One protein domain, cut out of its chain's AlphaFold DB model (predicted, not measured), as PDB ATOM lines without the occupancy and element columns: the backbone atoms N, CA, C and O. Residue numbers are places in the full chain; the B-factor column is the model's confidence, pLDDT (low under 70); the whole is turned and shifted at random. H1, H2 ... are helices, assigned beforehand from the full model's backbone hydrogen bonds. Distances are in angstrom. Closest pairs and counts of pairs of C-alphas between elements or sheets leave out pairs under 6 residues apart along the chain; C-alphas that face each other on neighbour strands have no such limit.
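This is residues 25 to 193 of the 236 residues of an uncharacterized protein of Acinetobacter variabilis (UniProt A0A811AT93). Three helices, H6, H7 and H8, run back and forth side by side in a row; H5 crosses H7 slantwise on one side of this row and meets the last part of H8, residues 184 to 191, near its own start, and H2 packs along H6 and runs on past its end. H1 packs on H6, while H3 folds back from the far end of H2, near one end of the long axis, and a loose stretch through H4 leads from there to H5. The printed part has 169 residues with eight named helices, H1 to H8 in order, and no named strand: all helix. It is flat, 57 by 41 by 22 A, and only just compact, close to loose, with a radius of gyration of the C-alphas of 18.1 A.

Begin with H1, residues 25 to 33, which touches H6, residues 119 to 138, at a steep tilt of 40 degrees; the closest C-alphas, of Ser 31 and Ile 127, are 5.5 A apart. H2, residues 38 to 60, runs the same way as H6 at a shallow tilt of 16 degrees, and the two touch, closest at the C-alphas of Leu 49 and Cys 136, 4.4 A. H3, residues 66 to 76, forms a helical hairpin with H2, touching its residues 57 to 60 alone; the closest C-alphas are those of Ile 60 and Gln 69, 6.1 A. H4, residues 83 to 86, touches no helix. H5, residues 90 to 112, touches H7, residues 142 to 168, at a steep tilt of 47 degrees, with the C-alphas of Ile 103 and Ile 153 closest at 6.2 A. H6 and H7 form a helical hairpin at 15 degrees; the C-alphas of Ile 135 and Phe 148 are closest, 6.1 A. H7 and H8, residues 171 to 191, form another at 20 degrees, with Ala 161 and Ile 174 closest, C-alphas 5.8 A apart. H8 also touches H5, with the C-alphas of Ala 92 and Phe 191 closest at 5.4 A. Every O i to N i+4 pair is within hydrogen-bond range in H3, H5, H6 and H8, against 3 of 5 in H1, 17 of 19 in H2 and 20 of 23 in H7; H4 is too short for such a pair.

Find C-alpha 25 at (237.392, 350.095, 283.796), where H1 begins. H2 spans 31.6 A with a kink of 27 degrees near residue 51, H5 32.8 A and H6 28.8 A. H7 spans 34.8 A with a kink of 40 degrees near residue 151. H8 spans 30.0 A and ends at C-alpha 191, (226.622, 346.814, 312.905).

The C-alphas farthest apart, of Pro 64 and Lys 169, are 58.9 A apart. The printed part has no cut, and no link is long. Look for low confidence at residues 78 to 89 and 186 to 193, among others under 70.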
ATOM      1  N   THR A  25     236.235 350.383 284.667       71.56
ATOM      2  CA  THR A  25     237.392 350.095 283.796       71.56
ATOM      3  C   THR A  25     237.526 351.087 282.640       71.56
ATOM      4  O   THR A  25     238.645 351.468 282.298       71.56
ATOM      5  N   ILE A  26     236.416 351.588 282.089       78.88
ATOM      6  CA  ILE A  26     236.440 352.614 281.034       78.88
ATOM      7  C   ILE A  26     237.058 353.910 281.573       78.88
ATOM      8  O   ILE A  26     237.953 354.476 280.947       78.88
ATOM      9  N   PHE A  27     236.659 354.345 282.771       81.38
ATOM     10  CA  PHE A  27     237.237 355.529 283.416       81.38
ATOM     11  C   PHE A  27     238.726 355.356 283.726       81.38
ATOM     12  O   PHE A  27     239.506 356.292 283.537       81.38
ATOM     13  N   PHE A  28     239.142 354.155 284.134       81.44
ATOM     14  CA  PHE A  28     240.555 353.835 284.305       81.44
ATOM     15  C   PHE A  28     241.336 353.993 282.992       81.44
ATOM     16  O   PHE A  28     242.376 354.651 282.977       81.44
ATOM     17  N   LEU A  29     240.828 353.457 281.878       84.62
ATOM     18  CA  LEU A  29     241.475 353.586 280.570       84.62
ATOM     19  C   LEU A  29     241.559 355.049 280.123       84.62
ATOM     20  O   LEU A  29     242.644 355.515 279.775       84.62
ATOM     21  N   ILE A  30     240.456 355.801 280.210       86.62
ATOM     22  CA  ILE A  30     240.415 357.223 279.830       86.62
ATOM     23  C   ILE A  30     241.412 358.043 280.660       86.62
ATOM     24  O   ILE A  30     242.097 358.916 280.119       86.62
ATOM     25  N   SER A  31     241.578 357.721 281.947       90.56
ATOM     26  CA  SER A  31     242.525 358.412 282.829       90.56
ATOM     27  C   SER A  31     243.996 358.286 282.402       90.56
ATOM     28  O   SER A  31     244.840 359.068 282.848       90.56
ATOM     29  N   ARG A  32     244.342 357.329 281.529       87.88
ATOM     30  CA  ARG A  32     245.703 357.231 280.978       87.88
ATOM     31  C   ARG A  32     245.948 358.254 279.869       87.88
ATOM     32  O   ARG A  32     247.075 358.719 279.733       87.88
ATOM     33  N   PHE A  33     244.903 358.641 279.139       91.19
ATOM     34  CA  PHE A  33     244.997 359.523 277.973       91.19
ATOM     35  C   PHE A  33     244.666 360.983 278.291       91.19
ATOM     36  O   PHE A  33     245.271 361.889 277.728       91.19
ATOM     37  N   ILE A  34     243.730 361.229 279.212       92.38
ATOM     38  CA  ILE A  34     243.248 362.575 279.537       92.38
ATOM     39  C   ILE A  34     243.686 362.946 280.951       92.38
ATOM     40  O   ILE A  34     243.443 362.195 281.893       92.38
ATOM     41  N   LYS A  35     244.300 364.121 281.125       91.62
ATOM     42  CA  LYS A  35     244.672 364.655 282.445       91.62
ATOM     43  C   LYS A  35     243.665 365.707 282.901       91.62
ATOM     44  O   LYS A  35     243.432 366.690 282.205       91.62
ATOM     45  N   ILE A  36     243.112 365.532 284.100       91.12
ATOM     46  CA  ILE A  36     242.138 366.449 284.701       91.12
ATOM     47  C   ILE A  36     242.723 367.061 285.979       91.12
ATOM     48  O   ILE A  36     243.295 366.373 286.831       91.12
ATOM     49  N   LYS A  37     242.572 368.382 286.132       91.50
ATOM     50  CA  LYS A  37     242.944 369.107 287.358       91.50
ATOM     51  C   LYS A  37     241.947 368.797 288.480       91.50
ATOM     52  O   LYS A  37     240.758 368.671 288.221       91.50
ATOM     53  N   LYS A  38     242.408 368.766 289.736       91.75
ATOM     54  CA  LYS A  38     241.559 368.465 290.911       91.75
ATOM     55  C   LYS A  38     240.292 369.325 290.990       91.75
ATOM     56  O   LYS A  38     239.219 368.791 291.209       91.75
ATOM     57  N   ILE A  39     240.412 370.635 290.767       93.19
ATOM     58  CA  ILE A  39     239.269 371.564 290.817       93.19
ATOM     59  C   ILE A  39     238.247 371.226 289.728       93.19
ATOM     60  O   ILE A  39     237.056 371.138 289.998       93.19
ATOM     61  N   THR A  40     238.718 370.972 288.506       93.62
ATOM     62  CA  THR A  40     237.859 370.558 287.394       93.62
ATOM     63  C   THR A  40     237.176 369.224 287.692       93.62
ATOM     64  O   THR A  40     235.977 369.103 287.480       93.62
ATOM     65  N   ALA A  41     237.910 368.249 288.239       94.75
ATOM     66  CA  ALA A  41     237.348 366.963 288.640       94.75
ATOM     67  C   ALA A  41     236.278 367.113 289.727       94.75
ATOM     68  O   ALA A  41     235.219 366.517 289.598       94.75
ATOM     69  N   LEU A  42     236.510 367.961 290.734       94.94
ATOM     70  CA  LEU A  42     235.536 368.250 291.786       94.94
ATOM     71  C   LEU A  42     234.243 368.841 291.212       94.94
ATOM     72  O   LEU A  42     233.158 368.367 291.537       94.94
ATOM     73  N   ILE A  43     234.354 369.846 290.337       95.06
ATOM     74  CA  ILE A  43     233.191 370.476 289.697       95.06
ATOM     75  C   ILE A  43     232.417 369.443 288.871       95.06
ATOM     76  O   ILE A  43     231.202 369.332 289.016       95.06
ATOM     77  N   ILE A  44     233.113 368.645 288.054       94.44
ATOM     78  CA  ILE A  44     232.481 367.587 287.255       94.44
ATOM     79  C   ILE A  44     231.834 366.539 288.166       94.44
ATOM     80  O   ILE A  44     230.721 366.122 287.885       94.44
ATOM     81  N   SER A  45     232.474 366.136 289.264       93.69
ATOM     82  CA  SER A  45     231.906 365.204 290.243       93.69
ATOM     83  C   SER A  45     230.620 365.739 290.872       93.69
ATOM     84  O   SER A  45     229.666 364.981 291.012       93.69
ATOM     85  N   ILE A  46     230.560 367.025 291.227       93.00
ATOM     86  CA  ILE A  46     229.342 367.641 291.776       93.00
ATOM     87  C   ILE A  46     228.230 367.645 290.722       93.00
ATOM     88  O   ILE A  46     227.121 367.203 291.011       93.00
ATOM     89  N   LEU A  47     228.533 368.072 289.490       91.50
ATOM     90  CA  LEU A  47     227.571 368.069 288.381       91.50
ATOM     91  C   LEU A  47     227.103 366.653 288.015       91.50
ATOM     92  O   LEU A  47     225.935 366.435 287.714       91.50
ATOM     93  N   ALA A  48     228.005 365.677 288.048       90.75
ATOM     94  CA  ALA A  48     227.688 364.281 287.791       90.75
ATOM     95  C   ALA A  48     226.782 363.707 288.883       90.75
ATOM     96  O   ALA A  48     225.843 362.982 288.570       90.75
ATOM     97  N   LEU A  49     227.031 364.061 290.146       90.06
ATOM     98  CA  LEU A  49     226.206 363.623 291.264       90.06
ATOM     99  C   LEU A  49     224.797 364.211 291.167       90.06
ATOM    100  O   LEU A  49     223.830 363.479 291.354       90.06
ATOM    101  N   THR A  50     224.654 365.498 290.834       87.62
ATOM    102  CA  THR A  50     223.330 366.119 290.664       87.62
ATOM    103  C   THR A  50     222.591 365.539 289.462       87.62
ATOM    104  O   THR A  50     221.414 365.199 289.574       87.62
ATOM    105  N   LEU A  51     223.279 365.339 288.335       84.75
ATOM    106  CA  LEU A  51     222.700 364.691 287.160       84.75
ATOM    107  C   LEU A  51     222.231 363.266 287.494       84.75
ATOM    108  O   LEU A  51     221.098 362.895 287.197       84.75
ATOM    109  N   SER A  52     223.076 362.480 288.161       84.69
ATOM    110  CA  SER A  52     222.781 361.080 288.455       84.69
ATOM    111  C   SER A  52     221.687 360.900 289.503       84.69
ATOM    112  O   SER A  52     220.860 360.009 289.349       84.69
ATOM    113  N   SER A  53     221.687 361.697 290.572       82.62
ATOM    114  CA  SER A  53     220.788 361.488 291.718       82.62
ATOM    115  C   SER A  53     219.468 362.254 291.628       82.62
ATOM    116  O   SER A  53     218.521 361.904 292.325       82.62
ATOM    117  N   ILE A  54     219.380 363.280 290.772       83.62
ATOM    118  CA  ILE A  54     218.172 364.107 290.621       83.62
ATOM    119  C   ILE A  54     217.592 363.956 289.216       83.62
ATOM    120  O   ILE A  54     216.422 363.614 289.056       83.62
ATOM    121  N   VAL A  55     218.409 364.187 288.185       78.94
ATOM    122  CA  VAL A  55     217.920 364.277 286.801       78.94
ATOM    123  C   VAL A  55     217.527 362.905 286.252       78.94
ATOM    124  O   VAL A  55     216.452 362.773 285.672       78.94
ATOM    125  N   ILE A  56     218.342 361.866 286.467       78.44
ATOM    126  CA  ILE A  56     218.025 360.504 285.999       78.44
ATOM    127  C   ILE A  56     216.721 359.973 286.631       78.44
ATOM    128  O   ILE A  56     215.835 359.583 285.866       78.44
ATOM    129  N   PRO A  57     216.528 359.995 287.968       79.62
ATOM    130  CA  PRO A  57     215.267 359.566 288.581       79.62
ATOM    131  C   PRO A  57     214.043 360.339 288.085       79.62
ATOM    132  O   PRO A  57     212.987 359.744 287.886       79.62
ATOM    133  N   TYR A  58     214.186 361.644 287.832       83.00
ATOM    134  CA  TYR A  58     213.109 362.453 287.266       83.00
ATOM    135  C   TYR A  58     212.693 361.962 285.870       83.00
ATOM    136  O   TYR A  58     211.510 361.752 285.618       83.00
ATOM    137  N   PHE A  59     213.649 361.695 284.974       80.44
ATOM    138  CA  PHE A  59     213.342 361.204 283.625       80.44
ATOM    139  C   PHE A  59     212.793 359.775 283.592       80.44
ATOM    140  O   PHE A  59     212.017 359.452 282.691       80.44
ATOM    141  N   ILE A  60     213.136 358.930 284.571       80.69
ATOM    142  CA  ILE A  60     212.591 357.567 284.674       80.69
ATOM    143  C   ILE A  60     211.055 357.590 284.738       80.69
ATOM    144  O   ILE A  60     210.408 356.725 284.149       80.69
ATOM    145  N   GLN A  61     210.455 358.615 285.354       80.06
ATOM    146  CA  GLN A  61     208.997 358.769 285.443       80.06
ATOM    147  C   GLN A  61     208.305 358.981 284.086       80.06
ATOM    148  O   GLN A  61     207.097 358.792 283.992       80.06
ATOM    149  N   TYR A  62     209.050 359.323 283.033       86.12
ATOM    150  CA  TYR A  62     208.518 359.576 281.692       86.12
ATOM    151  C   TYR A  62     208.829 358.450 280.693       86.12
ATOM    152  O   TYR A  62     208.564 358.596 279.499       86.12
ATOM    153  N   ILE A  63     209.397 357.324 281.145       79.56
ATOM    154  CA  ILE A  63     209.660 356.167 280.279       79.56
ATOM    155  C   ILE A  63     208.316 355.543 279.856       79.56
ATOM    156  O   ILE A  63     207.569 355.082 280.714       79.56
ATOM    157  N   PRO A  64     208.005 355.457 278.547       78.81
ATOM    158  CA  PRO A  64     206.692 355.007 278.069       78.81
ATOM    159  C   PRO A  64     206.468 353.492 278.203       78.81
ATOM    160  O   PRO A  64     205.354 353.005 278.025       78.81
ATOM    161  N   ILE A  65     207.526 352.724 278.480       84.81
ATOM    162  CA  ILE A  65     207.466 351.268 278.621       84.81
ATOM    163  C   ILE A  65     207.309 350.933 280.107       84.81
ATOM    164  O   ILE A  65     208.294 350.950 280.844       84.81
ATOM    165  N   ALA A  66     206.085 350.591 280.522       74.38
ATOM    166  CA  ALA A  66     205.708 350.387 281.925       74.38
ATOM    167  C   ALA A  66     206.630 349.417 282.686       74.38
ATOM    168  O   ALA A  66     207.067 349.726 283.786       74.38
ATOM    169  N   SER A  67     207.012 348.286 282.084       64.50
ATOM    170  CA  SER A  67     207.898 347.307 282.734       64.50
ATOM    171  C   SER A  67     209.322 347.826 282.962       64.50
ATOM    172  O   SER A  67     209.950 347.507 283.969       64.50
ATOM    173  N   ILE A  68     209.842 348.646 282.044       67.38
ATOM    174  CA  ILE A  68     211.166 349.270 282.181       67.38
ATOM    175  C   ILE A  68     211.099 350.393 283.211       67.38
ATOM    176  O   ILE A  68     212.011 350.529 284.027       67.38
ATOM    177  N   GLN A  69     210.023 351.178 283.185       74.81
ATOM    178  CA  GLN A  69     209.761 352.234 284.153       74.81
ATOM    179  C   GLN A  69     209.678 351.668 285.574       74.81
ATOM    180  O   GLN A  69     210.421 352.114 286.441       74.81
ATOM    181  N   GLU A  70     208.844 350.654 285.797       71.69
ATOM    182  CA  GLU A  70     208.669 349.990 287.091       71.69
ATOM    183  C   GLU A  70     209.985 349.390 287.591       71.69
ATOM    184  O   GLU A  70     210.422 349.692 288.698       71.69
ATOM    185  N   HIS A  71     210.693 348.627 286.751       70.25
ATOM    186  CA  HIS A  71     211.990 348.065 287.127       70.25
ATOM    187  C   HIS A  71     213.010 349.149 287.508       70.25
ATOM    188  O   HIS A  71     213.732 349.012 288.497       70.25
ATOM    189  N   SER A  72     213.055 350.243 286.746       70.50
ATOM    190  CA  SER A  72     213.972 351.354 287.007       70.50
ATOM    191  C   SER A  72     213.604 352.093 288.295       70.50
ATOM    192  O   SER A  72     214.496 352.410 289.073       70.50
ATOM    193  N   LEU A  73     212.312 352.315 288.560       78.25
ATOM    194  CA  LEU A  73     211.830 352.927 289.802       78.25
ATOM    195  C   LEU A  73     212.146 352.053 291.018       78.25
ATOM    196  O   LEU A  73     212.633 352.566 292.024       78.25
ATOM    197  N   ASN A  74     211.940 350.741 290.916       72.25
ATOM    198  CA  ASN A  74     212.271 349.794 291.980       72.25
ATOM    199  C   ASN A  74     213.777 349.839 292.276       72.25
ATOM    200  O   ASN A  74     214.182 349.937 293.434       72.25
ATOM    201  N   TYR A  75     214.609 349.884 291.230       69.75
ATOM    202  CA  TYR A  75     216.056 350.044 291.354       69.75
ATOM    203  C   TYR A  75     216.448 351.377 292.020       69.75
ATOM    204  O   TYR A  75     217.246 351.380 292.957       69.75
ATOM    205  N   THR A  76     215.867 352.511 291.604       74.69
ATOM    206  CA  THR A  76     216.171 353.828 292.199       74.69
ATOM    207  C   THR A  76     215.648 353.987 293.624       74.69
ATOM    208  O   THR A  76     216.250 354.691 294.432       74.69
ATOM    209  N   ASN A  77     214.559 353.303 293.964       73.00
ATOM    210  CA  ASN A  77     213.991 353.299 295.310       73.00
ATOM    211  C   ASN A  77     214.678 352.282 296.234       73.00
ATOM    212  O   ASN A  77     214.331 352.192 297.408       73.00
ATOM    213  N   ASN A  78     215.682 351.550 295.734       66.81
ATOM    214  CA  ASN A  78     216.353 350.449 296.427       66.81
ATOM    215  C   ASN A  78     215.380 349.358 296.914       66.81
ATOM    216  O   ASN A  78     215.658 348.706 297.923       66.81
ATOM    217  N   GLN A  79     214.271 349.151 296.202       63.06
ATOM    218  CA  GLN A  79     213.340 348.071 296.505       63.06
ATOM    219  C   GLN A  79     214.006 346.707 296.280       63.06
ATOM    220  O   GLN A  79     214.791 346.533 295.344       63.06
ATOM    221  N   PHE A  80     213.701 345.743 297.145       58.28
ATOM    222  CA  PHE A  80     214.241 344.383 297.170       58.28
ATOM    223  C   PHE A  80     215.758 344.302 297.418       58.28
ATOM    224  O   PHE A  80     216.388 343.283 297.147       58.28
ATOM    225  N   THR A  81     216.377 345.360 297.956       49.59
ATOM    226  CA  THR A  81     217.826 345.371 298.254       49.59
ATOM    227  C   THR A  81     218.175 344.854 299.653       49.59
ATOM    228  O   THR A  81     219.352 344.809 300.011       49.59
ATOM    229  N   GLY A  82     217.171 344.510 300.472       51.16
ATOM    230  CA  GLY A  82     217.331 344.099 301.876       51.16
ATOM    231  C   GLY A  82     217.649 345.251 302.841       51.16
ATOM    232  O   GLY A  82     217.580 345.090 304.061       51.16
ATOM    233  N   ILE A  83     217.943 346.448 302.320       53.12
ATOM    234  CA  ILE A  83     218.330 347.611 303.132       53.12
ATOM    235  C   ILE A  83     217.130 348.337 303.733       53.12
ATOM    236  O   ILE A  83     217.257 348.953 304.792       53.12
ATOM    237  N   GLU A  84     215.957 348.160 303.131       49.53
ATOM    238  CA  GLU A  84     214.657 348.665 303.590       49.53
ATOM    239  C   GLU A  84     214.362 348.329 305.061       49.53
ATOM    240  O   GLU A  84     213.677 349.085 305.747       49.53
ATOM    241  N   ASN A  85     214.937 347.233 305.574       45.34
ATOM    242  CA  ASN A  85     214.760 346.785 306.954       45.34
ATOM    243  C   ASN A  85     215.986 346.990 307.859       45.34
ATOM    244  O   ASN A  85     215.822 347.154 309.070       45.34
ATOM    245  N   THR A  86     217.210 347.029 307.317       49.16
ATOM    246  CA  THR A  86     218.439 347.259 308.118       49.16
ATOM    247  C   THR A  86     218.536 348.667 308.717       49.16
ATOM    248  O   THR A  86     219.217 348.868 309.723       49.16
ATOM    249  N   SER A  87     217.803 349.633 308.161       50.47
ATOM    250  CA  SER A  87     217.700 351.014 308.647       50.47
ATOM    251  C   SER A  87     216.891 351.171 309.943       50.47
ATOM    252  O   SER A  87     216.878 352.256 310.518       50.47
ATOM    253  N   LYS A  88     216.242 350.108 310.446       54.69
ATOM    254  CA  LYS A  88     215.345 350.189 311.614       54.69
ATOM    255  C   LYS A  88     216.062 350.237 312.970       54.69
ATOM    256  O   LYS A  88     215.446 350.639 313.952       54.69
ATOM    257  N   SER A  89     217.343 349.854 313.065       66.31
ATOM    258  CA  SER A  89     218.087 349.950 314.335       66.31
ATOM    259  C   SER A  89     218.870 351.262 314.439       66.31
ATOM    260  O   SER A  89     219.653 351.597 313.547       66.31
ATOM    261  N   PHE A  90     218.705 351.979 315.555       70.50
ATOM    262  CA  PHE A  90     219.388 353.254 315.818       70.50
ATOM    263  C   PHE A  90     220.920 353.141 315.690       70.50
ATOM    264  O   PHE A  90     221.561 354.003 315.095       70.50
ATOM    265  N   ASN A  91     221.503 352.026 316.144       68.69
ATOM    266  CA  ASN A  91     222.943 351.775 316.038       68.69
ATOM    267  C   ASN A  91     223.410 351.608 314.582       68.69
ATOM    268  O   ASN A  91     224.435 352.170 314.202       68.69
ATOM    269  N   ALA A  92     222.657 350.886 313.743       64.81
ATOM    270  CA  ALA A  92     222.988 350.750 312.321       64.81
ATOM    271  C   ALA A  92     222.882 352.095 311.585       64.81
ATOM    272  O   ALA A  92     223.703 352.392 310.719       64.81
ATOM    273  N   LEU A  93     221.918 352.939 311.967       71.31
ATOM    274  CA  LEU A  93     221.782 354.294 311.436       71.31
ATOM    275  C   LEU A  93     223.000 355.162 311.792       71.31
ATOM    276  O   LEU A  93     223.553 355.820 310.909       71.31
ATOM    277  N   ILE A  94     223.469 355.119 313.045       74.00
ATOM    278  CA  ILE A  94     224.688 355.828 313.474       74.00
ATOM    279  C   ILE A  94     225.896 355.373 312.652       74.00
ATOM    280  O   ILE A  94     226.627 356.211 312.127       74.00
ATOM    281  N   VAL A  95     226.107 354.063 312.513       71.31
ATOM    282  CA  VAL A  95     227.279 353.528 311.802       71.31
ATOM    283  C   VAL A  95     227.229 353.835 310.306       71.31
ATOM    284  O   VAL A  95     228.262 354.176 309.723       71.31
ATOM    285  N   ASN A  96     226.047 353.794 309.686       73.75
ATOM    286  CA  ASN A  96     225.867 354.235 308.304       73.75
ATOM    287  C   ASN A  96     226.264 355.707 308.148       73.75
ATOM    288  O   ASN A  96     227.112 356.026 307.317       73.75
ATOM    289  N   ASN A  97     225.726 356.596 308.988       81.50
ATOM    290  CA  ASN A  97     226.043 358.025 308.941       81.50
ATOM    291  C   ASN A  97     227.528 358.303 309.196       81.50
ATOM    292  O   ASN A  97     228.133 359.112 308.494       81.50
ATOM    293  N   PHE A  98     228.139 357.599 310.149       82.62
ATOM    294  CA  PHE A  98     229.573 357.687 310.408       82.62
ATOM    295  C   PHE A  98     230.399 357.252 309.191       82.62
ATOM    296  O   PHE A  98     231.393 357.890 308.849       82.62
ATOM    297  N   SER A  99     229.967 356.209 308.482       80.81
ATOM    298  CA  SER A  99     230.653 355.729 307.279       80.81
ATOM    299  C   SER A  99     230.523 356.707 306.108       80.81
ATOM    300  O   SER A  99     231.519 356.991 305.442       80.81
ATOM    301  N   TYR A 100     229.347 357.311 305.905       84.19
ATOM    302  CA  TYR A 100     229.179 358.417 304.954       84.19
ATOM    303  C   TYR A 100     230.055 359.620 305.310       84.19
ATOM    304  O   TYR A 100     230.698 360.196 304.433       84.19
ATOM    305  N   PHE A 101     230.123 359.977 306.594       88.56
ATOM    306  CA  PHE A 101     230.986 361.055 307.060       88.56
ATOM    307  C   PHE A 101     232.456 360.775 306.729       88.56
ATOM    308  O   PHE A 101     233.139 361.651 306.202       88.56
ATOM    309  N   ILE A 102     232.932 359.548 306.955       87.12
ATOM    310  CA  ILE A 102     234.305 359.147 306.622       87.12
ATOM    311  C   ILE A 102     234.564 359.226 305.114       87.12
ATOM    312  O   ILE A 102     235.592 359.773 304.717       87.12
ATOM    313  N   ILE A 103     233.637 358.759 304.269       88.38
ATOM    314  CA  ILE A 103     233.737 358.900 302.803       88.38
ATOM    315  C   ILE A 103     233.966 360.366 302.423       88.38
ATOM    316  O   ILE A 103     234.938 360.699 301.737       88.38
ATOM    317  N   ILE A 104     233.087 361.249 302.901       91.12
ATOM    318  CA  ILE A 104     233.125 362.679 302.585       91.12
ATOM    319  C   ILE A 104     234.415 363.307 303.119       91.12
ATOM    320  O   ILE A 104     235.071 364.065 302.406       91.12
ATOM    321  N   PHE A 105     234.826 362.950 304.335       90.94
ATOM    322  CA  PHE A 105     236.056 363.431 304.955       90.94
ATOM    323  C   PHE A 105     237.297 363.100 304.114       90.94
ATOM    324  O   PHE A 105     238.086 363.997 303.808       90.94
ATOM    325  N   PHE A 106     237.456 361.848 303.669       90.50
ATOM    326  CA  PHE A 106     238.579 361.453 302.810       90.50
ATOM    327  C   PHE A 106     238.563 362.169 301.456       90.50
ATOM    328  O   PHE A 106     239.623 362.537 300.941       90.50
ATOM    329  N   TRP A 107     237.382 362.424 300.891       91.88
ATOM    330  CA  TRP A 107     237.252 363.212 299.667       91.88
ATOM    331  C   TRP A 107     237.659 364.670 299.852       91.88
ATOM    332  O   TRP A 107     238.440 365.193 299.055       91.88
ATOM    333  N   ILE A 108     237.195 365.314 300.921       92.44
ATOM    334  CA  ILE A 108     237.573 366.690 301.256       92.44
ATOM    335  C   ILE A 108     239.090 366.784 301.434       92.44
ATOM    336  O   ILE A 108     239.733 367.633 300.810       92.44
ATOM    337  N   LEU A 109     239.685 365.872 302.212       90.81
ATOM    338  CA  LEU A 109     241.136 365.808 302.388       90.81
ATOM    339  C   LEU A 109     241.863 365.658 301.051       90.81
ATOM    340  O   LEU A 109     242.848 366.356 300.800       90.81
ATOM    341  N   PHE A 110     241.375 364.784 300.171       92.31
ATOM    342  CA  PHE A 110     241.959 364.607 298.848       92.31
ATOM    343  C   PHE A 110     241.929 365.894 298.021       92.31
ATOM    344  O   PHE A 110     242.955 366.242 297.435       92.31
ATOM    345  N   TYR A 111     240.815 366.622 297.971       91.88
ATOM    346  CA  TYR A 111     240.706 367.826 297.141       91.88
ATOM    347  C   TYR A 111     241.462 369.036 297.706       91.88
ATOM    348  O   TYR A 111     242.056 369.779 296.922       91.88
ATOM    349  N   ILE A 112     241.521 369.201 299.031       90.56
ATOM    350  CA  ILE A 112     242.234 370.317 299.682       90.56
ATOM    351  C   ILE A 112     243.753 370.113 299.645       90.56
ATOM    352  O   ILE A 112     244.516 371.069 299.475       90.56
ATOM    353  N   LYS A 113     244.231 368.870 299.780       85.31
ATOM    354  CA  LYS A 113     245.666 368.602 299.898       85.31
ATOM    355  C   LYS A 113     246.410 368.911 298.594       85.31
ATOM    356  O   LYS A 113     246.093 368.383 297.516       85.31
ATOM    357  N   LYS A 114     247.453 369.744 298.696       82.69
ATOM    358  CA  LYS A 114     248.359 370.048 297.577       82.69
ATOM    359  C   LYS A 114     248.996 368.759 297.066       82.69
ATOM    360  O   LYS A 114     249.372 367.884 297.837       82.69
ATOM    361  N   SER A 115     249.068 368.622 295.745       77.50
ATOM    362  CA  SER A 115     249.664 367.429 295.139       77.50
ATOM    363  C   SER A 115     251.180 367.531 295.162       77.50
ATOM    364  O   SER A 115     251.724 368.595 294.876       77.50
ATOM    365  N   ALA A 116     251.840 366.414 295.451       75.88
ATOM    366  CA  ALA A 116     253.272 366.273 295.250       75.88
ATOM    367  C   ALA A 116     253.663 366.538 293.783       75.88
ATOM    368  O   ALA A 116     252.903 366.229 292.865       75.88
ATOM    369  N   SER A 117     254.867 367.069 293.563       74.38
ATOM    370  CA  SER A 117     255.413 367.354 292.227       74.38
ATOM    371  C   SER A 117     255.830 366.102 291.441       74.38
ATOM    372  O   SER A 117     256.108 366.193 290.249       74.38
ATOM    373  N   ASN A 118     255.850 364.928 292.077       79.81
ATOM    374  CA  ASN A 118     256.312 363.682 291.469       79.81
ATOM    375  C   ASN A 118     255.336 363.169 290.373       79.81
ATOM    376  O   ASN A 118     254.126 363.096 290.620       79.81
ATOM    377  N   PRO A 119     255.832 362.772 289.181       77.69
ATOM    378  CA  PRO A 119     255.001 362.311 288.063       77.69
ATOM    379  C   PRO A 119     254.131 361.085 288.390       77.69
ATOM    380  O   PRO A 119     252.950 361.087 288.049       77.69
ATOM    381  N   TYR A 120     254.638 360.099 289.139       79.69
ATOM    382  CA  TYR A 120     253.859 358.911 289.520       79.69
ATOM    383  C   TYR A 120     252.638 359.269 290.383       79.69
ATOM    384  O   TYR A 120     251.551 358.714 290.220       79.69
ATOM    385  N   TYR A 121     252.785 360.260 291.267       83.25
ATOM    386  CA  TYR A 121     251.671 360.778 292.062       83.25
ATOM    387  C   TYR A 121     250.659 361.534 291.215       83.25
ATOM    388  O   TYR A 121     249.466 361.497 291.509       83.25
ATOM    389  N   ASN A 122     251.118 362.228 290.176       85.75
ATOM    390  CA  ASN A 122     250.228 362.929 289.265       85.75
ATOM    391  C   ASN A 122     249.361 361.958 288.460       85.75
ATOM    392  O   ASN A 122     248.185 362.256 288.255       85.75
ATOM    393  N   ASP A 123     249.898 360.799 288.085       87.12
ATOM    394  CA  ASP A 123     249.141 359.740 287.417       87.12
ATOM    395  C   ASP A 123     248.124 359.089 288.349       87.12
ATOM    396  O   ASP A 123     246.944 359.017 288.008       87.12
ATOM    397  N   TYR A 124     248.538 358.713 289.562       89.25
ATOM    398  CA  TYR A 124     247.622 358.146 290.552       89.25
ATOM    399  C   TYR A 124     246.510 359.134 290.935       89.25
ATOM    400  O   TYR A 124     245.333 358.785 290.971       89.25
ATOM    401  N   LYS A 125     246.857 360.409 291.139       92.06
ATOM    402  CA  LYS A 125     245.895 361.500 291.351       92.06
ATOM    403  C   LYS A 125     244.902 361.607 290.197       92.06
ATOM    404  O   LYS A 125     243.726 361.860 290.435       92.06
ATOM    405  N   ASN A 126     245.366 361.454 288.959       92.69
ATOM    406  CA  ASN A 126     244.484 361.517 287.804       92.69
ATOM    407  C   ASN A 126     243.498 360.343 287.794       92.69
ATOM    408  O   ASN A 126     242.311 360.563 287.590       92.69
ATOM    409  N   ILE A 127     243.957 359.128 288.109       91.50
ATOM    410  CA  ILE A 127     243.080 357.961 288.281       91.50
ATOM    411  C   ILE A 127     242.018 358.244 289.353       91.50
ATOM    412  O   ILE A 127     240.833 358.045 289.098       91.50
ATOM    413  N   LEU A 128     242.413 358.784 290.512       92.69
ATOM    414  CA  LEU A 128     241.487 359.147 291.593       92.69
ATOM    415  C   LEU A 128     240.461 360.212 291.180       92.69
ATOM    416  O   LEU A 128     239.297 360.123 291.574       92.69
ATOM    417  N   ASN A 129     240.865 361.201 290.377       93.88
ATOM    418  CA  ASN A 129     239.953 362.203 289.822       93.88
ATOM    419  C   ASN A 129     238.889 361.541 288.931       93.88
ATOM    420  O   ASN A 129     237.700 361.785 289.114       93.88
ATOM    421  N   PHE A 130     239.304 360.671 288.004       92.62
ATOM    422  CA  PHE A 130     238.377 359.949 287.128       92.62
ATOM    423  C   PHE A 130     237.465 359.003 287.906       92.62
ATOM    424  O   PHE A 130     236.266 358.986 287.653       92.62
ATOM    425  N   PHE A 131     237.996 358.269 288.883       90.62
ATOM    426  CA  PHE A 131     237.191 357.411 289.753       90.62
ATOM    427  C   PHE A 131     236.152 358.210 290.544       90.62
ATOM    428  O   PHE A 131     235.006 357.784 290.642       90.62
ATOM    429  N   SER A 132     236.519 359.387 291.056       92.12
ATOM    430  CA  SER A 132     235.579 360.255 291.776       92.12
ATOM    431  C   SER A 132     234.439 360.732 290.872       92.12
ATOM    432  O   SER A 132     233.286 360.753 291.296       92.12
ATOM    433  N   ILE A 133     234.732 361.075 289.613       92.12
ATOM    434  CA  ILE A 133     233.704 361.425 288.620       92.12
ATOM    435  C   ILE A 133     232.824 360.210 288.314       92.12
ATOM    436  O   ILE A 133     231.600 360.324 288.332       92.12
ATOM    437  N   ALA A 134     233.441 359.051 288.065       88.69
ATOM    438  CA  ALA A 134     232.741 357.821 287.719       88.69
ATOM    439  C   ALA A 134     231.722 357.445 288.796       88.69
ATOM    440  O   ALA A 134     230.562 357.180 288.484       88.69
ATOM    441  N   ILE A 135     232.154 357.485 290.059       88.25
ATOM    442  CA  ILE A 135     231.328 357.178 291.223       88.25
ATOM    443  C   ILE A 135     230.141 358.129 291.287       88.25
ATOM    444  O   ILE A 135     229.008 357.653 291.285       88.25
ATOM    445  N   CYS A 136     230.370 359.445 291.244       90.38
ATOM    446  CA  CYS A 136     229.291 360.434 291.237       90.38
ATOM    447  C   CYS A 136     228.293 360.217 290.093       90.38
ATOM    448  O   CYS A 136     227.091 360.299 290.315       90.38
ATOM    449  N   LEU A 137     228.776 359.902 288.891       86.75
ATOM    450  CA  LEU A 137     227.922 359.683 287.724       86.75
ATOM    451  C   LEU A 137     227.130 358.366 287.803       86.75
ATOM    452  O   LEU A 137     226.061 358.262 287.218       86.75
ATOM    453  N   SER A 138     227.637 357.364 288.526       80.94
ATOM    454  CA  SER A 138     226.930 356.098 288.778       80.94
ATOM    455  C   SER A 138     225.951 356.156 289.957       80.94
ATOM    456  O   SER A 138     225.210 355.206 290.200       80.94
ATOM    457  N   SER A 139     225.962 357.246 290.723       83.62
ATOM    458  CA  SER A 139     225.282 357.361 292.015       83.62
ATOM    459  C   SER A 139     223.816 357.749 291.873       83.62
ATOM    460  O   SER A 139     223.388 358.812 292.320       83.62
ATOM    461  N   VAL A 140     223.032 356.877 291.238       79.62
ATOM    462  CA  VAL A 140     221.582 357.075 291.076       79.62
ATOM    463  C   VAL A 140     220.863 357.007 292.428       79.62
ATOM    464  O   VAL A 140     219.861 357.682 292.633       79.62
ATOM    465  N   THR A 141     221.411 356.245 293.379       78.75
ATOM    466  CA  THR A 141     220.921 356.167 294.759       78.75
ATOM    467  C   THR A 141     222.058 356.366 295.757       78.75
ATOM    468  O   THR A 141     223.226 356.094 295.457       78.75
ATOM    469  N   GLY A 142     221.722 356.792 296.981       74.88
ATOM    470  CA  GLY A 142     222.698 356.915 298.072       74.88
ATOM    471  C   GLY A 142     223.393 355.589 298.401       74.88
ATOM    472  O   GLY A 142     224.585 355.568 298.696       74.88
ATOM    473  N   LEU A 143     222.687 354.464 298.254       73.62
ATOM    474  CA  LEU A 143     223.260 353.134 298.441       73.62
ATOM    475  C   LEU A 143     224.355 352.822 297.414       73.62
ATOM    476  O   LEU A 143     225.417 352.304 297.765       73.62
ATOM    477  N   ILE A 144     224.092 353.120 296.142       74.94
ATOM    478  CA  ILE A 144     225.056 352.900 295.063       74.94
ATOM    479  C   ILE A 144     226.276 353.801 295.270       74.94
ATOM    480  O   ILE A 144     227.413 353.326 295.189       74.94
ATOM    481  N   PHE A 145     226.041 355.068 295.632       82.62
ATOM    482  CA  PHE A 145     227.096 356.004 296.013       82.62
ATOM    483  C   PHE A 145     227.972 355.434 297.127       82.62
ATOM    484  O   PHE A 145     229.193 355.381 296.982       82.62
ATOM    485  N   TYR A 146     227.361 354.967 298.218       78.12
ATOM    486  CA  TYR A 146     228.062 354.384 299.357       78.12
ATOM    487  C   TYR A 146     228.919 353.187 298.948       78.12
ATOM    488  O   TYR A 146     230.111 353.145 299.252       78.12
ATOM    489  N   ARG A 147     228.328 352.248 298.202       74.44
ATOM    490  CA  ARG A 147     228.985 351.010 297.773       74.44
ATOM    491  C   ARG A 147     230.215 351.273 296.910       74.44
ATOM    492  O   ARG A 147     231.229 350.610 297.096       74.44
ATOM    493  N   PHE A 148     230.157 352.199 295.954       78.88
ATOM    494  CA  PHE A 148     231.347 352.484 295.145       78.88
ATOM    495  C   PHE A 148     232.348 353.385 295.867       78.88
ATOM    496  O   PHE A 148     233.559 353.202 295.724       78.88
ATOM    497  N   SER A 149     231.865 354.311 296.694       83.12
ATOM    498  CA  SER A 149     232.727 355.191 297.481       83.12
ATOM    499  C   SER A 149     233.528 354.440 298.542       83.12
ATOM    500  O   SER A 149     234.668 354.822 298.804       83.12
ATOM    501  N   SER A 150     233.012 353.342 299.108       76.81
ATOM    502  CA  SER A 150     233.764 352.525 300.073       76.81
ATOM    503  C   SER A 150     235.046 351.938 299.476       76.81
ATOM    504  O   SER A 150     236.075 351.904 300.146       76.81
ATOM    505  N   TYR A 151     235.035 351.552 298.194       76.50
ATOM    506  CA  TYR A 151     236.253 351.116 297.499       76.50
ATOM    507  C   TYR A 151     237.219 352.278 297.252       76.50
ATOM    508  O   TYR A 151     238.437 352.122 297.370       76.50
ATOM    509  N   LEU A 152     236.687 353.465 296.947       84.00
ATOM    510  CA  LEU A 152     237.499 354.655 296.727       84.00
ATOM    511  C   LEU A 152     238.229 355.105 297.998       84.00
ATOM    512  O   LEU A 152     239.376 355.535 297.890       84.00
ATOM    513  N   ILE A 153     237.624 354.968 299.186       84.88
ATOM    514  CA  ILE A 153     238.270 355.342 300.459       84.88
ATOM    515  C   ILE A 153     239.644 354.684 300.592       84.88
ATOM    516  O   ILE A 153     240.604 355.360 300.951       84.88
ATOM    517  N   ILE A 154     239.764 353.394 300.269       81.62
ATOM    518  CA  ILE A 154     241.034 352.662 300.379       81.62
ATOM    519  C   ILE A 154     242.086 353.281 299.450       81.62
ATOM    520  O   ILE A 154     243.225 353.520 299.854       81.62
ATOM    521  N   LEU A 155     241.703 353.610 298.214       86.81
ATOM    522  CA  LEU A 155     242.608 354.222 297.240       86.81
ATOM    523  C   LEU A 155     243.018 355.646 297.644       86.81
ATOM    524  O   LEU A 155     244.178 356.026 297.446       86.81
ATOM    525  N   LEU A 156     242.096 356.423 298.224       89.62
ATOM    526  CA  LEU A 156     242.362 357.757 298.772       89.62
ATOM    527  C   LEU A 156     243.276 357.682 299.994       89.62
ATOM    528  O   LEU A 156     244.210 358.476 300.102       89.62
ATOM    529  N   PHE A 157     243.047 356.712 300.880       87.00
ATOM    530  CA  PHE A 157     243.895 356.447 302.033       87.00
ATOM    531  C   PHE A 157     245.332 356.169 301.598       87.00
ATOM    532  O   PHE A 157     246.241 356.851 302.065       87.00
ATOM    533  N   ILE A 158     245.535 355.248 300.648       85.88
ATOM    534  CA  ILE A 158     246.867 354.927 300.113       85.88
ATOM    535  C   ILE A 158     247.539 356.192 299.568       85.88
ATOM    536  O   ILE A 158     248.689 356.474 299.905       85.88
ATOM    537  N   TYR A 159     246.830 357.007 298.784       88.19
ATOM    538  CA  TYR A 159     247.381 358.257 298.252       88.19
ATOM    539  C   TYR A 159     247.763 359.264 299.342       88.19
ATOM    540  O   TYR A 159     248.836 359.864 299.294       88.19
ATOM    541  N   ILE A 160     246.898 359.467 300.336       87.19
ATOM    542  CA  ILE A 160     247.136 360.437 301.407       87.19
ATOM    543  C   ILE A 160     248.281 359.964 302.305       87.19
ATOM    544  O   ILE A 160     249.174 360.763 302.590       87.19
ATOM    545  N   ALA A 161     248.280 358.690 302.705       83.62
ATOM    546  CA  ALA A 161     249.286 358.096 303.577       83.62
ATOM    547  C   ALA A 161     250.672 358.088 302.924       83.62
ATOM    548  O   ALA A 161     251.652 358.475 303.556       83.62
ATOM    549  N   THR A 162     250.760 357.727 301.640       80.25
ATOM    550  CA  THR A 162     252.029 357.767 300.895       80.25
ATOM    551  C   THR A 162     252.561 359.198 300.769       80.25
ATOM    552  O   THR A 162     253.755 359.424 300.977       80.25
ATOM    553  N   GLN A 163     251.691 360.196 300.561       78.62
ATOM    554  CA  GLN A 163     252.113 361.599 300.607       78.62
ATOM    555  C   GLN A 163     252.595 362.048 301.993       78.62
ATOM    556  O   GLN A 163     253.610 362.735 302.080       78.62
ATOM    557  N   GLU A 164     251.886 361.690 303.066       77.06
ATOM    558  CA  GLU A 164     252.304 362.019 304.439       77.06
ATOM    559  C   GLU A 164     253.648 361.370 304.795       77.06
ATOM    560  O   GLU A 164     254.506 362.033 305.372       77.06
ATOM    561  N   LEU A 165     253.862 360.104 304.420       72.38
ATOM    562  CA  LEU A 165     255.098 359.367 304.705       72.38
ATOM    563  C   LEU A 165     256.306 359.974 303.993       72.38
ATOM    564  O   LEU A 165     257.357 360.145 304.607       72.38
ATOM    565  N   ILE A 166     256.160 360.284 302.703       67.88
ATOM    566  CA  ILE A 166     257.288 360.693 301.862       67.88
ATOM    567  C   ILE A 166     257.615 362.181 302.038       67.88
ATOM    568  O   ILE A 166     258.792 362.534 302.090       67.88
ATOM    569  N   PHE A 167     256.607 363.054 302.149       64.31
ATOM    570  CA  PHE A 167     256.825 364.507 302.109       64.31
ATOM    571  C   PHE A 167     256.793 365.175 303.478       64.31
ATOM    572  O   PHE A 167     257.628 366.031 303.754       64.31
ATOM    573  N   ILE A 168     255.838 364.806 304.329       63.75
ATOM    574  CA  ILE A 168     255.612 365.489 305.614       63.75
ATOM    575  C   ILE A 168     256.303 364.716 306.752       63.75
ATOM    576  O   ILE A 168     256.624 365.285 307.791       63.75
ATOM    577  N   LYS A 169     256.587 363.420 306.543       68.69
ATOM    578  CA  LYS A 169     257.127 362.474 307.535       68.69
ATOM    579  C   LYS A 169     256.298 362.441 308.828       68.69
ATOM    580  O   LYS A 169     256.807 362.089 309.893       68.69
ATOM    581  N   ASN A 170     255.008 362.776 308.747       74.19
ATOM    582  CA  ASN A 170     254.139 362.905 309.911       74.19
ATOM    583  C   ASN A 170     253.497 361.564 310.283       74.19
ATOM    584  O   ASN A 170     252.362 361.254 309.914       74.19
ATOM    585  N   LYS A 171     254.248 360.767 311.050       75.56
ATOM    586  CA  LYS A 171     253.812 359.450 311.535       75.56
ATOM    587  C   LYS A 171     252.520 359.517 312.357       75.56
ATOM    588  O   LYS A 171     251.716 358.599 312.262       75.56
ATOM    589  N   LEU A 172     252.289 360.601 313.107       76.00
ATOM    590  CA  LEU A 172     251.089 360.757 313.936       76.00
ATOM    591  C   LEU A 172     249.823 360.861 313.076       76.00
ATOM    592  O   LEU A 172     248.850 360.156 313.333       76.00
ATOM    593  N   SER A 173     249.849 361.681 312.022       74.56
ATOM    594  CA  SER A 173     248.719 361.809 311.095       74.56
ATOM    595  C   SER A 173     248.393 360.487 310.404       74.56
ATOM    596  O   SER A 173     247.225 360.134 310.289       74.56
ATOM    597  N   ILE A 174     249.401 359.710 310.004       78.44
ATOM    598  CA  ILE A 174     249.182 358.394 309.383       78.44
ATOM    599  C   ILE A 174     248.559 357.412 310.374       78.44
ATOM    600  O   ILE A 174     247.604 356.719 310.019       78.44
ATOM    601  N   SER A 175     249.055 357.372 311.614       75.69
ATOM    602  CA  SER A 175     248.493 356.521 312.665       75.69
ATOM    603  C   SER A 175     247.028 356.865 312.931       75.69
ATOM    604  O   SER A 175     246.191 355.968 312.955       75.69
ATOM    605  N   LEU A 176     246.691 358.153 313.038       79.62
ATOM    606  CA  LEU A 176     245.311 358.610 313.236       79.62
ATOM    607  C   LEU A 176     244.396 358.221 312.069       79.62
ATOM    608  O   LEU A 176     243.314 357.685 312.291       79.62
ATOM    609  N   ILE A 177     244.836 358.431 310.826       80.50
ATOM    610  CA  ILE A 177     244.049 358.066 309.641       80.50
ATOM    611  C   ILE A 177     243.860 356.539 309.568       80.50
ATOM    612  O   ILE A 177     242.769 356.070 309.247       80.50
ATOM    613  N   THR A 178     244.888 355.758 309.911       81.75
ATOM    614  CA  THR A 178     244.811 354.286 309.959       81.75
ATOM    615  C   THR A 178     243.815 353.816 311.017       81.75
ATOM    616  O   THR A 178     243.004 352.932 310.743       81.75
ATOM    617  N   ILE A 179     243.829 354.428 312.205       81.19
ATOM    618  CA  ILE A 179     242.864 354.143 313.275       81.19
ATOM    619  C   ILE A 179     241.440 354.449 312.798       81.19
ATOM    620  O   ILE A 179     240.568 353.597 312.939       81.19
ATOM    621  N   ILE A 180     241.209 355.610 312.177       79.88
ATOM    622  CA  ILE A 180     239.892 355.998 311.645       79.88
ATOM    623  C   ILE A 180     239.396 354.984 310.606       79.88
ATOM    624  O   ILE A 180     238.248 354.549 310.675       79.88
ATOM    625  N   LEU A 181     240.258 354.572 309.670       80.44
ATOM    626  CA  LEU A 181     239.903 353.588 308.647       80.44
ATOM    627  C   LEU A 181     239.590 352.217 309.263       80.44
ATOM    628  O   LEU A 181     238.616 351.572 308.883       80.44
ATOM    629  N   THR A 182     240.387 351.787 310.240       77.06
ATOM    630  CA  THR A 182     240.207 350.494 310.916       77.06
ATOM    631  C   THR A 182     238.911 350.477 311.718       77.06
ATOM    632  O   THR A 182     238.129 349.537 311.595       77.06
ATOM    633  N   LEU A 183     238.636 351.542 312.478       75.69
ATOM    634  CA  LEU A 183     237.374 351.712 313.197       75.69
ATOM    635  C   LEU A 183     236.185 351.690 312.238       75.69
ATOM    636  O   LEU A 183     235.189 351.042 312.536       75.69
ATOM    637  N   ASN A 184     236.285 352.334 311.073       77.25
ATOM    638  CA  ASN A 184     235.220 352.295 310.079       77.25
ATOM    639  C   ASN A 184     234.930 350.871 309.589       77.25
ATOM    640  O   ASN A 184     233.778 350.446 309.616       77.25
ATOM    641  N   LEU A 185     235.965 350.121 309.206       71.62
ATOM    642  CA  LEU A 185     235.814 348.747 308.726       71.62
ATOM    643  C   LEU A 185     235.227 347.826 309.803       71.62
ATOM    644  O   LEU A 185     234.314 347.057 309.511       71.62
ATOM    645  N   VAL A 186     235.696 347.947 311.049       67.56
ATOM    646  CA  VAL A 186     235.197 347.159 312.187       67.56
ATOM    647  C   VAL A 186     233.741 347.504 312.510       67.56
ATOM    648  O   VAL A 186     232.926 346.607 312.709       67.56
ATOM    649  N   LEU A 187     233.378 348.789 312.538       65.31
ATOM    650  CA  LEU A 187     232.007 349.207 312.835       65.31
ATOM    651  C   LEU A 187     231.028 348.765 311.739       65.31
ATOM    652  O   LEU A 187     229.944 348.281 312.061       65.31
ATOM    653  N   ILE A 188     231.406 348.885 310.461       65.69
ATOM    654  CA  ILE A 188     230.589 348.394 309.339       65.69
ATOM    655  C   ILE A 188     230.335 346.891 309.486       65.69
ATOM    656  O   ILE A 188     229.207 346.429 309.310       65.69
ATOM    657  N   ASP A 189     231.366 346.133 309.831       60.06
ATOM    658  CA  ASP A 189     231.266 344.689 309.975       60.06
ATOM    659  C   ASP A 189     230.366 344.276 311.156       60.06
ATOM    660  O   ASP A 189     229.471 343.447 310.992       60.06
ATOM    661  N   ILE A 190     230.496 344.939 312.312       58.41
ATOM    662  CA  ILE A 190     229.698 344.630 313.510       58.41
ATOM    663  C   ILE A 190     228.223 345.019 313.354       58.41
ATOM    664  O   ILE A 190     227.329 344.270 313.758       58.41
ATOM    665  N   PHE A 191     227.951 346.206 312.813       56.56
ATOM    666  CA  PHE A 191     226.622 346.814 312.905       56.56
ATOM    667  C   PHE A 191     225.818 346.773 311.609       56.56
ATOM    668  O   PHE A 191     224.589 346.821 311.678       56.56
ATOM    669  N   ILE A 192     226.476 346.678 310.449       57.41
ATOM    670  CA  ILE A 192     225.808 346.702 309.140       57.41
ATOM    671  C   ILE A 192     225.803 345.307 308.510       57.41
ATOM    672  O   ILE A 192     224.767 344.870 308.019       57.41
ATOM    673  N   ARG A 193     226.922 344.576 308.548       56.28
ATOM    674  CA  ARG A 193     227.054 343.258 307.902       56.28
ATOM    675  C   ARG A 193     227.046 342.121 308.920       56.28
ATOM    676  O   ARG A 193     227.998 341.356 309.009       56.28
TER     677      ARG A 193